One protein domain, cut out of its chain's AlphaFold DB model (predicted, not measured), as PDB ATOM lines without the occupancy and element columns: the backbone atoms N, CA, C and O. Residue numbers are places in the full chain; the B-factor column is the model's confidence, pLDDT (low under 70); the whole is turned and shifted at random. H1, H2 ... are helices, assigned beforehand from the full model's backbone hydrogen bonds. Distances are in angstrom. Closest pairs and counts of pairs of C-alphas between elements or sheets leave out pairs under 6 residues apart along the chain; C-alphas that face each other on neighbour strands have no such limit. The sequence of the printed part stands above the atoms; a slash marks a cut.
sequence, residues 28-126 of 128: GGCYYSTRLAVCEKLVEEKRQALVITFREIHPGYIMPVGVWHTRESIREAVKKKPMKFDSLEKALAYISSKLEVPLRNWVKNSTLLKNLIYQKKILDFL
ATOM      1  N   GLY A  28      -2.075   6.365  34.958       87.31
ATOM      2  CA  GLY A  28      -2.802   5.930  36.143       87.31
ATOM      3  C   GLY A  28      -4.272   5.620  35.875       87.31
ATOM      4  O   GLY A  28      -4.631   4.906  34.937       87.31
ATOM      5  N   GLY A  29      -5.158   6.162  36.714       87.06
ATOM      6  CA  GLY A  29      -6.592   5.849  36.692       87.06
ATOM      7  C   GLY A  29      -7.308   6.136  35.363       87.06
ATOM      8  O   GLY A  29      -8.334   5.510  35.085       87.06
ATOM      9  N   CYS A  30      -6.776   7.026  34.517       87.44
ATOM     10  CA  CYS A  30      -7.355   7.294  33.196       87.44
ATOM     11  C   CYS A  30      -7.260   6.073  32.270       87.44
ATOM     12  O   CYS A  30      -8.225   5.774  31.563       87.44
ATOM     13  N   TYR A  31      -6.144   5.337  32.322       91.88
ATOM     14  CA  TYR A  31      -5.959   4.106  31.557       91.88
ATOM     15  C   TYR A  31      -6.998   3.055  31.945       91.88
ATOM     16  O   TYR A  31      -7.774   2.600  31.107       91.88
ATOM     17  N   TYR A  32      -7.074   2.723  33.237       92.06
ATOM     18  CA  TYR A  32      -7.969   1.671  33.728       92.06
ATOM     19  C   TYR A  32      -9.445   2.000  33.498       92.06
ATOM     20  O   TYR A  32     -10.229   1.115  33.166       92.06
ATOM     21  N   SER A  33      -9.814   3.276  33.609       92.19
ATOM     22  CA  SER A  33     -11.178   3.735  33.328       92.19
ATOM     23  C   SER A  33     -11.559   3.584  31.865       92.19
ATOM     24  O   SER A  33     -12.660   3.134  31.559       92.19
ATOM     25  N   THR A  34     -10.638   3.944  30.969       93.44
ATOM     26  CA  THR A  34     -10.820   3.784  29.523       93.44
ATOM     27  C   THR A  34     -10.931   2.306  29.174       93.44
ATOM     28  O   THR A  34     -11.879   1.899  28.509       93.44
ATOM     29  N   ARG A  35     -10.001   1.491  29.688       93.88
ATOM     30  CA  ARG A  35      -9.978   0.040  29.494       93.88
ATOM     31  C   ARG A  35     -11.292  -0.598  29.930       93.88
ATOM     32  O   ARG A  35     -11.883  -1.336  29.154       93.88
ATOM     33  N   LEU A  36     -11.771  -0.289  31.135       93.81
ATOM     34  CA  LEU A  36     -13.027  -0.829  31.653       93.81
ATOM     35  C   LEU A  36     -14.208  -0.477  30.738       93.81
ATOM     36  O   LEU A  36     -14.913  -1.379  30.298       93.81
ATOM     37  N   ALA A  37     -14.382   0.805  30.404       94.12
ATOM     38  CA  ALA A  37     -15.494   1.266  29.575       94.12
ATOM     39  C   ALA A  37     -15.495   0.639  28.167       94.12
ATOM     40  O   ALA A  37     -16.547   0.291  27.634       94.12
ATOM     41  N   VAL A  38     -14.315   0.467  27.564       94.94
ATOM     42  CA  VAL A  38     -14.166  -0.208  26.267       94.94
ATOM     43  C   VAL A  38     -14.460  -1.704  26.386       94.94
ATOM     44  O   VAL A  38     -15.190  -2.253  25.562       94.94
ATOM     45  N   CYS A  39     -13.905  -2.373  27.399       94.75
ATOM     46  CA  CYS A  39     -14.104  -3.804  27.606       94.75
ATOM     47  C   CYS A  39     -15.573  -4.145  27.875       94.75
ATOM     48  O   CYS A  39     -16.053  -5.128  27.324       94.75
ATOM     49  N   GLU A  40     -16.294  -3.327  28.650       95.38
ATOM     50  CA  GLU A  40     -17.743  -3.473  28.856       95.38
ATOM     51  C   GLU A  40     -18.478  -3.560  27.510       95.38
ATOM     52  O   GLU A  40     -19.264  -4.484  27.290       95.38
ATOM     53  N   LYS A  41     -18.152  -2.660  26.570       95.25
ATOM     54  CA  LYS A  41     -18.774  -2.659  25.243       95.25
ATOM     55  C   LYS A  41     -18.396  -3.879  24.410       95.25
ATOM     56  O   LYS A  41     -19.252  -4.479  23.767       95.25
ATOM     57  N   LEU A  42     -17.120  -4.255  24.406       95.25
ATOM     58  CA  LEU A  42     -16.645  -5.412  23.643       95.25
ATOM     59  C   LEU A  42     -17.248  -6.729  24.153       95.25
ATOM     60  O   LEU A  42     -17.579  -7.600  23.347       95.25
ATOM     61  N   VAL A  43     -17.444  -6.853  25.469       96.62
ATOM     62  CA  VAL A  43     -18.138  -7.991  26.089       96.62
ATOM     63  C   VAL A  43     -19.610  -8.021  25.676       96.62
ATOM     64  O   VAL A  43     -20.091  -9.076  25.266       96.62
ATOM     65  N   GLU A  44     -20.306  -6.881  25.723       96.31
ATOM     66  CA  GLU A  44     -21.697  -6.754  25.261       96.31
ATOM     67  C   GLU A  44     -21.843  -7.175  23.787       96.31
ATOM     68  O   GLU A  44     -22.728  -7.956  23.440       96.31
ATOM     69  N   GLU A  45     -20.935  -6.713  22.922       95.38
ATOM     70  CA  GLU A  45     -20.915  -7.060  21.495       95.38
ATOM     71  C   GLU A  45     -20.424  -8.489  21.216       95.38
ATOM     72  O   GLU A  45     -20.546  -8.957  20.084       95.38
ATOM     73  N   LYS A  46     -19.865  -9.182  22.218       96.81
ATOM     74  CA  LYS A  46     -19.182 -10.481  22.084       96.81
ATOM     75  C   LYS A  46     -18.060 -10.445  21.042       96.81
ATOM     76  O   LYS A  46     -17.935 -11.337  20.202       96.81
ATOM     77  N   ARG A  47     -17.243  -9.390  21.072       95.06
ATOM     78  CA  ARG A  47     -16.166  -9.152  20.103       95.06
ATOM     79  C   ARG A  47     -14.829  -8.932  20.788       95.06
ATOM     80  O   ARG A  47     -14.747  -8.360  21.866       95.06
ATOM     81  N   GLN A  48     -13.767  -9.326  20.095       93.31
ATOM     82  CA  GLN A  48     -12.399  -8.950  20.429       93.31
ATOM     83  C   GLN A  48     -11.885  -7.973  19.373       93.31
ATOM     84  O   GLN A  48     -12.046  -8.201  18.172       93.31
ATOM     85  N   ALA A  49     -11.272  -6.879  19.817       93.31
ATOM     86  CA  ALA A  49     -10.744  -5.851  18.932       93.31
ATOM     87  C   ALA A  49      -9.507  -5.188  19.538       93.31
ATOM     88  O   ALA A  49      -9.355  -5.116  20.756       93.31
ATOM     89  N   LEU A  50      -8.649  -4.662  18.665       93.44
ATOM     90  CA  LEU A  50      -7.654  -3.673  19.052       93.44
ATOM     91  C   LEU A  50      -8.353  -2.315  19.158       93.44
ATOM     92  O   LEU A  50      -9.059  -1.909  18.234       93.44
ATOM     93  N   VAL A  51      -8.145  -1.617  20.273       94.69
ATOM     94  CA  VAL A  51      -8.744  -0.303  20.531       94.69
ATOM     95  C   VAL A  51      -7.649   0.707  20.840       94.69
ATOM     96  O   VAL A  51      -6.730   0.427  21.603       94.69
ATOM     97  N   ILE A  52      -7.749   1.887  20.225       94.75
ATOM     98  CA  ILE A  52      -6.852   3.019  20.460       94.75
ATOM     99  C   ILE A  52      -7.715   4.221  20.819       94.75
ATOM    100  O   ILE A  52      -8.656   4.556  20.100       94.75
ATOM    101  N   THR A  53      -7.385   4.869  21.930       93.75
ATOM    102  CA  THR A  53      -8.087   6.054  22.418       93.75
ATOM    103  C   THR A  53      -7.157   7.254  22.349       93.75
ATOM    104  O   THR A  53      -6.046   7.213  22.869       93.75
ATOM    105  N   PHE A  54      -7.633   8.330  21.727       92.38
ATOM    106  CA  PHE A  54      -6.943   9.614  21.666       92.38
ATOM    107  C   PHE A  54      -7.638  10.589  22.606       92.38
ATOM    108  O   PHE A  54      -8.869  10.660  22.623       92.38
ATOM    109  N   ARG A  55      -6.861  11.331  23.394       89.69
ATOM    110  CA  ARG A  55      -7.399  12.325  24.322       89.69
ATOM    111  C   ARG A  55      -6.443  13.496  24.465       89.69
ATOM    112  O   ARG A  55      -5.309  13.313  24.895       89.69
ATOM    113  N   GLU A  56      -6.942  14.689  24.179       88.06
ATOM    114  CA  GLU A  56      -6.231  15.949  24.375       88.06
ATOM    115  C   GLU A  56      -6.800  16.678  25.597       88.06
ATOM    116  O   GLU A  56      -7.997  16.620  25.880       88.06
ATOM    117  N   ILE A  57      -5.919  17.314  26.370       83.81
ATOM    118  CA  ILE A  57      -6.296  18.142  27.518       83.81
ATOM    119  C   ILE A  57      -5.823  19.557  27.207       83.81
ATOM    120  O   ILE A  57      -4.623  19.827  27.219       83.81
ATOM    121  N   HIS A  58      -6.768  20.453  26.930       81.75
ATOM    122  CA  HIS A  58      -6.463  21.835  26.561       81.75
ATOM    123  C   HIS A  58      -6.301  22.729  27.808       81.75
ATOM    124  O   HIS A  58      -6.876  22.430  28.861       81.75
ATOM    125  N   PRO A  59      -5.571  23.858  27.709       71.44
ATOM    126  CA  PRO A  59      -5.326  24.772  28.832       71.44
ATOM    127  C   PRO A  59      -6.586  25.314  29.530       71.44
ATOM    128  O   PRO A  59      -6.524  25.664  30.705       71.44
ATOM    129  N   GLY A  60      -7.736  25.345  28.844       67.06
ATOM    130  CA  GLY A  60      -9.032  25.754  29.404       67.06
ATOM    131  C   GLY A  60      -9.717  24.709  30.297       67.06
ATOM    132  O   GLY A  60     -10.843  24.923  30.742       67.06
ATOM    133  N   TYR A  61      -9.081  23.565  30.557       65.88
ATOM    134  CA  TYR A  61      -9.644  22.510  31.397       65.88
ATOM    135  C   TYR A  61      -9.495  22.860  32.891       65.88
ATOM    136  O   TYR A  61      -8.524  22.487  33.550       65.88
ATOM    137  N   ILE A  62     -10.462  23.620  33.414       55.75
ATOM    138  CA  ILE A  62     -10.416  24.237  34.755       55.75
ATOM    139  C   ILE A  62     -10.701  23.230  35.888       55.75
ATOM    140  O   ILE A  62     -10.242  23.432  37.011       55.75
ATOM    141  N   MET A  63     -11.401  22.118  35.622       60.59
ATOM    142  CA  MET A  63     -11.834  21.187  36.673       60.59
ATOM    143  C   MET A  63     -11.208  19.791  36.518       60.59
ATOM    144  O   MET A  63     -11.502  19.093  35.544       60.59
ATOM    145  N   PRO A  64     -10.398  19.306  37.479       61.19
ATOM    146  CA  PRO A  64      -9.809  17.973  37.434       61.19
ATOM    147  C   PRO A  64     -10.835  16.904  37.847       61.19
ATOM    148  O   PRO A  64     -10.645  16.183  38.819       61.19
ATOM    149  N   VAL A  65     -11.918  16.753  37.077       64.31
ATOM    150  CA  VAL A  65     -12.915  15.671  37.253       64.31
ATOM    151  C   VAL A  65     -12.295  14.278  36.977       64.31
ATOM    152  O   VAL A  65     -12.873  13.233  37.276       64.31
ATOM    153  N   GLY A  66     -11.067  14.261  36.443       72.19
ATOM    154  CA  GLY A  66     -10.142  13.133  36.495       72.19
ATOM    155  C   GLY A  66     -10.679  11.845  35.873       72.19
ATOM    156  O   GLY A  66     -11.126  11.814  34.727       72.19
ATOM    157  N   VAL A  67     -10.582  10.772  36.655       81.50
ATOM    158  CA  VAL A  67     -10.865   9.374  36.294       81.50
ATOM    159  C   VAL A  67     -12.315   9.174  35.838       81.50
ATOM    160  O   VAL A  67     -12.563   8.512  34.829       81.50
ATOM    161  N   TRP A  68     -13.270   9.799  36.536       83.31
ATOM    162  CA  TRP A  68     -14.696   9.663  36.230       83.31
ATOM    163  C   TRP A  68     -15.046  10.261  34.866       83.31
ATOM    164  O   TRP A  68     -15.702   9.605  34.061       83.31
ATOM    165  N   HIS A  69     -14.544  11.462  34.564       84.50
ATOM    166  CA  HIS A  69     -14.833  12.123  33.291       84.50
ATOM    167  C   HIS A  69     -14.341  11.309  32.091       84.50
ATOM    168  O   HIS A  69     -15.061  11.173  31.103       84.50
ATOM    169  N   THR A  70     -13.148  10.715  32.191       84.62
ATOM    170  CA  THR A  70     -12.631   9.812  31.157       84.62
ATOM    171  C   THR A  70     -13.555   8.607  30.970       84.62
ATOM    172  O   THR A  70     -13.919   8.292  29.840       84.62
ATOM    173  N   ARG A  71     -13.991   7.967  32.064       87.75
ATOM    174  CA  ARG A  71     -14.877   6.797  32.000       87.75
ATOM    175  C   ARG A  71     -16.203   7.113  31.312       87.75
ATOM    176  O   ARG A  71     -16.587   6.410  30.381       87.75
ATOM    177  N   GLU A  72     -16.888   8.162  31.755       90.00
ATOM    178  CA  GLU A  72     -18.207   8.503  31.215       90.00
ATOM    179  C   GLU A  72     -18.110   9.004  29.771       90.00
ATOM    180  O   GLU A  72     -18.908   8.599  28.932       90.00
ATOM    181  N   SER A  73     -17.072   9.776  29.429       90.69
ATOM    182  CA  SER A  73     -16.850  10.216  28.044       90.69
ATOM    183  C   SER A  73     -16.677   9.036  27.087       90.69
ATOM    184  O   SER A  73     -17.230   9.046  25.988       90.69
ATOM    185  N   ILE A  74     -15.942   7.999  27.502       92.75
ATOM    186  CA  ILE A  74     -15.739   6.797  26.688       92.75
ATOM    187  C   ILE A  74     -17.023   5.976  26.585       92.75
ATOM    188  O   ILE A  74     -17.373   5.566  25.481       92.75
ATOM    189  N   ARG A  75     -17.763   5.789  27.685       93.12
ATOM    190  CA  ARG A  75     -19.070   5.109  27.661       93.12
ATOM    191  C   ARG A  75     -20.052   5.797  26.720       93.12
ATOM    192  O   ARG A  75     -20.711   5.135  25.925       93.12
ATOM    193  N   GLU A  76     -20.116   7.122  26.763       93.62
ATOM    194  CA  GLU A  76     -20.962   7.888  25.854       93.62
ATOM    195  C   GLU A  76     -20.468   7.820  24.405       93.62
ATOM    196  O   GLU A  76     -21.280   7.755  23.481       93.62
ATOM    197  N   ALA A  77     -19.154   7.778  24.175       92.69
ATOM    198  CA  ALA A  77     -18.597   7.618  22.835       92.69
ATOM    199  C   ALA A  77     -18.957   6.260  22.212       92.69
ATOM    200  O   ALA A  77     -19.385   6.222  21.060       92.69
ATOM    201  N   VAL A  78     -18.840   5.157  22.962       91.50
ATOM    202  CA  VAL A  78     -19.106   3.801  22.442       91.50
ATOM    203  C   VAL A  78     -20.595   3.475  22.278       91.50
ATOM    204  O   VAL A  78     -20.938   2.539  21.559       91.50
ATOM    205  N   LYS A  79     -21.495   4.242  22.909       91.69
ATOM    206  CA  LYS A  79     -22.952   4.144  22.691       91.69
ATOM    207  C   LYS A  79     -23.409   4.822  21.399       91.69
ATOM    208  O   LYS A  79     -24.451   4.467  20.852       91.69
ATOM    209  N   LYS A  80     -22.670   5.828  20.922       93.56
ATOM    210  CA  LYS A  80     -23.024   6.584  19.713       93.56
ATOM    211  C   LYS A  80     -22.749   5.761  18.456       93.56
ATOM    212  O   LYS A  80     -21.900   4.874  18.437       93.56
ATOM    213  N   LYS A  81     -23.454   6.089  17.368       93.06
ATOM    214  CA  LYS A  81     -23.239   5.453  16.063       93.06
ATOM    215  C   LYS A  81     -21.794   5.708  15.595       93.06
ATOM    216  O   LYS A  81     -21.432   6.872  15.413       93.06
ATOM    217  N   PRO A  82     -20.977   4.661  15.376       93.19
ATOM    218  CA  PRO A  82     -19.589   4.839  14.979       93.19
ATOM    219  C   PRO A  82     -19.484   5.243  13.508       93.19
ATOM    220  O   PRO A  82     -20.291   4.829  12.667       93.19
ATOM    221  N   MET A  83     -18.436   5.998  13.188       94.44
ATOM    222  CA  MET A  83     -17.993   6.167  11.807       94.44
ATOM    223  C   MET A  83     -17.178   4.944  11.390       94.44
ATOM    224  O   MET A  83     -16.325   4.474  12.143       94.44
ATOM    225  N   LYS A  84     -17.461   4.415  10.199       95.56
ATOM    226  CA  LYS A  84     -16.765   3.260   9.627       95.56
ATOM    227  C   LYS A  84     -15.880   3.729   8.480       95.56
ATOM    228  O   LYS A  84     -16.294   4.576   7.695       95.56
ATOM    229  N   PHE A  85     -14.686   3.160   8.393       96.12
ATOM    230  CA  PHE A  85     -13.705   3.465   7.359       96.12
ATOM    231  C   PHE A  85     -13.199   2.163   6.745       96.12
ATOM    232  O   PHE A  85     -13.046   1.170   7.453       96.12
ATOM    233  N   ASP A  86     -12.905   2.192   5.448       93.81
ATOM    234  CA  ASP A  86     -12.437   1.006   4.712       93.81
ATOM    235  C   ASP A  86     -10.939   0.733   4.905       93.81
ATOM    236  O   ASP A  86     -10.438  -0.316   4.515       93.81
ATOM    237  N   SER A  87     -10.200   1.700   5.454       93.88
ATOM    238  CA  SER A  87      -8.750   1.625   5.632       93.88
ATOM    239  C   SER A  87      -8.301   2.404   6.864       93.88
ATOM    240  O   SER A  87      -8.972   3.345   7.308       93.88
ATOM    241  N   LEU A  88      -7.150   2.005   7.405       91.75
ATOM    242  CA  LEU A  88      -6.538   2.667   8.551       91.75
ATOM    243  C   LEU A  88      -6.144   4.105   8.196       91.75
ATOM    244  O   LEU A  88      -6.349   5.008   8.997       91.75
ATOM    245  N   GLU A  89      -5.651   4.331   6.981       92.88
ATOM    246  CA  GLU A  89      -5.232   5.636   6.476       92.88
ATOM    247  C   GLU A  89      -6.399   6.628   6.474       92.88
ATOM    248  O   GLU A  89      -6.259   7.739   6.988       92.88
ATOM    249  N   LYS A  90      -7.580   6.220   5.978       95.50
ATOM    250  CA  LYS A  90      -8.792   7.060   6.013       95.50
ATOM    251  C   LYS A  90      -9.222   7.373   7.449       95.50
ATOM    252  O   LYS A  90      -9.578   8.515   7.743       95.50
ATOM    253  N   ALA A  91      -9.176   6.383   8.343       95.25
ATOM    254  CA  ALA A  91      -9.527   6.580   9.749       95.25
ATOM    255  C   ALA A  91      -8.561   7.560  10.440       95.25
ATOM    256  O   ALA A  91      -8.995   8.484  11.126       95.25
ATOM    257  N   LEU A  92      -7.255   7.397  10.217       94.50
ATOM    258  CA  LEU A  92      -6.216   8.262  10.770       94.50
ATOM    259  C   LEU A  92      -6.275   9.684  10.200       94.50
ATOM    260  O   LEU A  92      -6.088  10.636  10.953       94.50
ATOM    261  N   ALA A  93      -6.589   9.847   8.913       94.94
ATOM    262  CA  ALA A  93      -6.806  11.160   8.308       94.94
ATOM    263  C   ALA A  93      -8.000  11.884   8.948       94.94
ATOM    264  O   ALA A  93      -7.894  13.058   9.305       94.94
ATOM    265  N   TYR A  94      -9.113  11.175   9.173       95.81
ATOM    266  CA  TYR A  94     -10.262  11.736   9.881       95.81
ATOM    267  C   TYR A  94      -9.899  12.139  11.315       95.81
ATOM    268  O   TYR A  94     -10.190  13.261  11.725       95.81
ATOM    269  N   ILE A  95      -9.216  11.267  12.060       94.00
ATOM    270  CA  ILE A  95      -8.766  11.554  13.429       94.00
ATOM    271  C   ILE A  95      -7.833  12.770  13.447       94.00
ATOM    272  O   ILE A  95      -8.025  13.673  14.255       94.00
ATOM    273  N   SER A  96      -6.881  12.856  12.514       93.94
ATOM    274  CA  SER A  96      -5.959  13.991  12.411       93.94
ATOM    275  C   SER A  96      -6.665  15.321  12.135       93.94
ATOM    276  O   SER A  96      -6.117  16.355  12.487       93.94
ATOM    277  N   SER A  97      -7.858  15.316  11.529       94.31
ATOM    278  CA  SER A  97      -8.668  16.533  11.345       94.31
ATOM    279  C   SER A  97      -9.361  17.013  12.630       94.31
ATOM    280  O   SER A  97      -9.923  18.106  12.654       94.31
ATOM    281  N   LYS A  98      -9.379  16.179  13.679       93.00
ATOM    282  CA  LYS A  98     -10.031  16.454  14.969       93.00
ATOM    283  C   LYS A  98      -9.051  16.743  16.101       93.00
ATOM    284  O   LYS A  98      -9.479  17.280  17.114       93.00
ATOM    285  N   LEU A  99      -7.792  16.346  15.942       91.81
ATOM    286  CA  LEU A  99      -6.732  16.541  16.925       91.81
ATOM    287  C   LEU A  99      -5.992  17.850  16.645       91.81
ATOM    288  O   LEU A  99      -5.665  18.139  15.495       91.81
ATOM    289  N   GLU A 100      -5.688  18.613  17.692       90.25
ATOM    290  CA  GLU A 100      -4.781  19.761  17.590       90.25
ATOM    291  C   GLU A 100      -3.319  19.301  17.554       90.25
ATOM    292  O   GLU A 100      -2.473  19.905  16.890       90.25
ATOM    293  N   VAL A 101      -3.002  18.207  18.252       89.62
ATOM    294  CA  VAL A 101      -1.656  17.643  18.284       89.62
ATOM    295  C   VAL A 101      -1.415  16.840  17.003       89.62
ATOM    296  O   VAL A 101      -2.161  15.897  16.719       89.62
ATOM    297  N   PRO A 102      -0.332  17.124  16.248       91.25
ATOM    298  CA  PRO A 102      -0.044  16.420  15.006       91.25
ATOM    299  C   PRO A 102       0.002  14.901  15.189       91.25
ATOM    300  O   PRO A 102       0.681  14.390  16.085       91.25
ATOM    301  N   LEU A 103      -0.645  14.161  14.281       91.06
ATOM    302  CA  LEU A 103      -0.735  12.696  14.346       91.06
ATOM    303  C   LEU A 103       0.636  12.010  14.470       91.06
ATOM    304  O   LEU A 103       0.776  10.990  15.145       91.06
ATOM    305  N   ARG A 104       1.682  12.601  13.879       90.94
ATOM    306  CA  ARG A 104       3.067  12.119  13.985       90.94
ATOM    307  C   ARG A 104       3.527  11.967  15.438       90.94
ATOM    308  O   ARG A 104       4.241  11.012  15.745       90.94
ATOM    309  N   ASN A 105       3.110  12.863  16.331       90.81
ATOM    310  CA  ASN A 105       3.485  12.815  17.743       90.81
ATOM    311  C   ASN A 105       2.805  11.635  18.446       90.81
ATOM    312  O   ASN A 105       3.439  10.947  19.243       90.81
ATOM    313  N   TRP A 106       1.555  11.338  18.094       92.50
ATOM    314  CA  TRP A 106       0.843  10.162  18.588       92.50
ATOM    315  C   TRP A 106       1.489   8.861  18.108       92.50
ATOM    316  O   TRP A 106       1.775   7.982  18.918       92.50
ATOM    317  N   VAL A 107       1.807   8.759  16.813       92.06
ATOM    318  CA  VAL A 107       2.485   7.582  16.239       92.06
ATOM    319  C   VAL A 107       3.872   7.381  16.855       92.06
ATOM    320  O   VAL A 107       4.274   6.251  17.122       92.06
ATOM    321  N   LYS A 108       4.612   8.461  17.135       91.50
ATOM    322  CA  LYS A 108       5.930   8.375  17.781       91.50
ATOM    323  C   LYS A 108       5.855   7.775  19.190       91.50
ATOM    324  O   LYS A 108       6.790   7.072  19.574       91.50
ATOM    325  N   ASN A 109       4.774   8.008  19.930       90.56
ATOM    326  CA  ASN A 109       4.643   7.568  21.323       90.56
ATOM    327  C   ASN A 109       3.844   6.263  21.489       90.56
ATOM    328  O   ASN A 109       4.132   5.489  22.396       90.56
ATOM    329  N   SER A 110       2.890   5.968  20.604       92.00
ATOM    330  CA  SER A 110       2.010   4.804  20.743       92.00
ATOM    331  C   SER A 110       2.604   3.527  20.151       92.00
ATOM    332  O   SER A 110       2.810   3.417  18.941       92.00
ATOM    333  N   THR A 111       2.803   2.512  20.995       92.56
ATOM    334  CA  THR A 111       3.207   1.164  20.562       92.56
ATOM    335  C   THR A 111       2.158   0.518  19.660       92.56
ATOM    336  O   THR A 111       2.505  -0.059  18.633       92.56
ATOM    337  N   LEU A 112       0.868   0.652  19.992       93.19
ATOM    338  CA  LEU A 112      -0.211   0.060  19.197       93.19
ATOM    339  C   LEU A 112      -0.286   0.670  17.792       93.19
ATOM    340  O   LEU A 112      -0.420  -0.074  16.824       93.19
ATOM    341  N   LEU A 113      -0.138   1.994  17.655       93.31
ATOM    342  CA  LEU A 113      -0.104   2.635  16.334       93.31
ATOM    343  C   LEU A 113       1.117   2.211  15.523       93.31
ATOM    344  O   LEU A 113       0.983   1.930  14.336       93.31
ATOM    345  N   LYS A 114       2.299   2.132  16.148       93.31
ATOM    346  CA  LYS A 114       3.502   1.635  15.466       93.31
ATOM    347  C   LYS A 114       3.293   0.217  14.951       93.31
ATOM    348  O   LYS A 114       3.623  -0.049  13.802       93.31
ATOM    349  N   ASN A 115       2.706  -0.658  15.761       91.25
ATOM    350  CA  ASN A 115       2.403  -2.019  15.336       91.25
ATOM    351  C   ASN A 115       1.422  -2.012  14.158       91.25
ATOM    352  O   ASN A 115       1.698  -2.634  13.146       91.25
ATOM    353  N   LEU A 116       0.335  -1.241  14.217       89.81
ATOM    354  CA  LEU A 116      -0.616  -1.165  13.102       89.81
ATOM    355  C   LEU A 116      -0.007  -0.642  11.790       89.81
ATOM    356  O   LEU A 116      -0.422  -1.084  10.725       89.81
ATOM    357  N   ILE A 117       0.932   0.304  11.862       89.62
ATOM    358  CA  ILE A 117       1.510   0.965  10.681       89.62
ATOM    359  C   ILE A 117       2.693   0.174  10.113       89.62
ATOM    360  O   ILE A 117       2.840   0.068   8.897       89.62
ATOM    361  N   TYR A 118       3.563  -0.354  10.975       88.81
ATOM    362  CA  TYR A 118       4.836  -0.943  10.558       88.81
ATOM    363  C   TYR A 118       4.835  -2.474  10.566       88.81
ATOM    364  O   TYR A 118       5.640  -3.082   9.859       88.81
ATOM    365  N   GLN A 119       3.961  -3.124  11.343       87.19
ATOM    366  CA  GLN A 119       3.914  -4.584  11.406       87.19
ATOM    367  C   GLN A 119       3.171  -5.144  10.190       87.19
ATOM    368  O   GLN A 119       1.963  -4.964  10.038       87.19
ATOM    369  N   LYS A 120       3.885  -5.891   9.343       83.56
ATOM    370  CA  LYS A 120       3.272  -6.679   8.265       83.56
ATOM    371  C   LYS A 120       2.734  -8.000   8.803       83.56
ATOM    372  O   LYS A 120       3.333  -8.602   9.698       83.56
ATOM    373  N   LYS A 121       1.615  -8.475   8.253       83.75
ATOM    374  CA  LYS A 121       1.081  -9.795   8.606       83.75
ATOM    375  C   LYS A 121       1.856 -10.862   7.848       83.75
ATOM    376  O   LYS A 121       2.254 -10.646   6.710       83.75
ATOM    377  N   ILE A 122       2.002 -12.046   8.438       84.25
ATOM    378  CA  ILE A 122       2.653 -13.174   7.756       84.25
ATOM    379  C   ILE A 122       1.967 -13.512   6.422       84.25
ATOM    380  O   ILE A 122       2.630 -13.810   5.437       84.25
ATOM    381  N   LEU A 123       0.641 -13.347   6.363       84.50
ATOM    382  CA  LEU A 123      -0.163 -13.532   5.154       84.50
ATOM    383  C   LEU A 123       0.215 -12.573   4.017       84.50
ATOM    384  O   LEU A 123       0.009 -12.917   2.860       84.50
ATOM    385  N   ASP A 124       0.781 -11.398   4.312       83.75
ATOM    386  CA  ASP A 124       1.241 -10.477   3.267       83.75
ATOM    387  C   ASP A 124       2.470 -11.011   2.521       83.75
ATOM    388  O   ASP A 124       2.701 -10.610   1.386       83.75
ATOM    389  N   PHE A 125       3.223 -11.930   3.134       83.88
ATOM    390  CA  PHE A 125       4.369 -12.606   2.519       83.88
ATOM    391  C   PHE A 125       3.991 -13.918   1.821       83.88
ATOM    392  O   PHE A 125       4.807 -14.471   1.096       83.88
ATOM    393  N   LEU A 126       2.771 -14.420   2.047       87.00
ATOM    394  CA  LEU A 126       2.252 -15.656   1.449       87.00
ATOM    395  C   LEU A 126       1.339 -15.389   0.240       87.00
ATOM    396  O   LEU A 126       0.720 -16.322  -0.269       87.00
TER     397      LEU A 126
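This is residues 28 to 126 of the 128 residues of the protein "Nre_C domain-containing protein" of Candidatus Aenigmarchaeota archaeon (UniProt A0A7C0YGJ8). Two helices side by side, H1 and H2, make one side of this domain, and three shorter helices, H3, H4 and H5, make a looser group on the other, while residues 50 to 54 of the long link from H1 to H2 pass through the middle between them. Residues 59 to 65 of that link stick out as a loop at one end, and residues 118 to 126, of which 122 to 125 belong to H6, stick out as a tail at the other. The printed part has 99 residues with six named helices, H1 to H6 in order along the chain, and no named strand; its class is all helix. It is only just loose, close to compact, with a radius of gyration of the C-alphas of 15.4 A, and elongated, spanning 52 by 34 by 26 A.

H1, residues 29 to 45, touches H2, residues 66 to 79, at a shallow tilt of 22 degrees, and they run the same way. Their closest C-alphas are those of Ser 33 and Arg 71, 5.0 A apart. H3, residues 88 to 96, is apart from both. H3 and H4, residues 103 to 109, are close but not clearly touching and about perpendicular at 76 degrees; their closest C-alphas, those of Ser 96 and Leu 103, are 5.7 A apart. H4 and H5, residues 111 to 118, touch only at the corner, the closest C-alphas being those of Val 107 and Leu 113 at 5.6 A. They run opposite ways at a steep tilt of 62 degrees. H3 and H5 are only just apart, at 8.4 A. H6, residues 122 to 125, touches no helix. Every O i to N i+4 pair is within hydrogen-bond range in H2, H3, H4 and H5, against 12 of 13 in H1; H6 is too short for such a pair.

H1 begins at C-alpha 29, (-6.592, 5.849, 36.692), and is 24.6 A long from first to last C-alpha. H2 is 20.9 A long and ends at C-alpha 79, (-22.952, 4.144, 22.691). H3 is 12.0 A long, H4 10.2 A, H5 10.4 A and H6 5.5 A. H6 ends at C-alpha 125, (4.369, -12.606, 2.519).

The C-alphas farthest apart, those of Ile 62 and Leu 126, are 53.5 A from each other. Without the stretches that stand free, the body has 83 residues and spans 30 by 30 by 23 A. The printed part has no cut. The link from H1 to H2, 20 residues, is long. The mean pLDDT of the printed part is 89.3, and residues 60 to 65 are under 70.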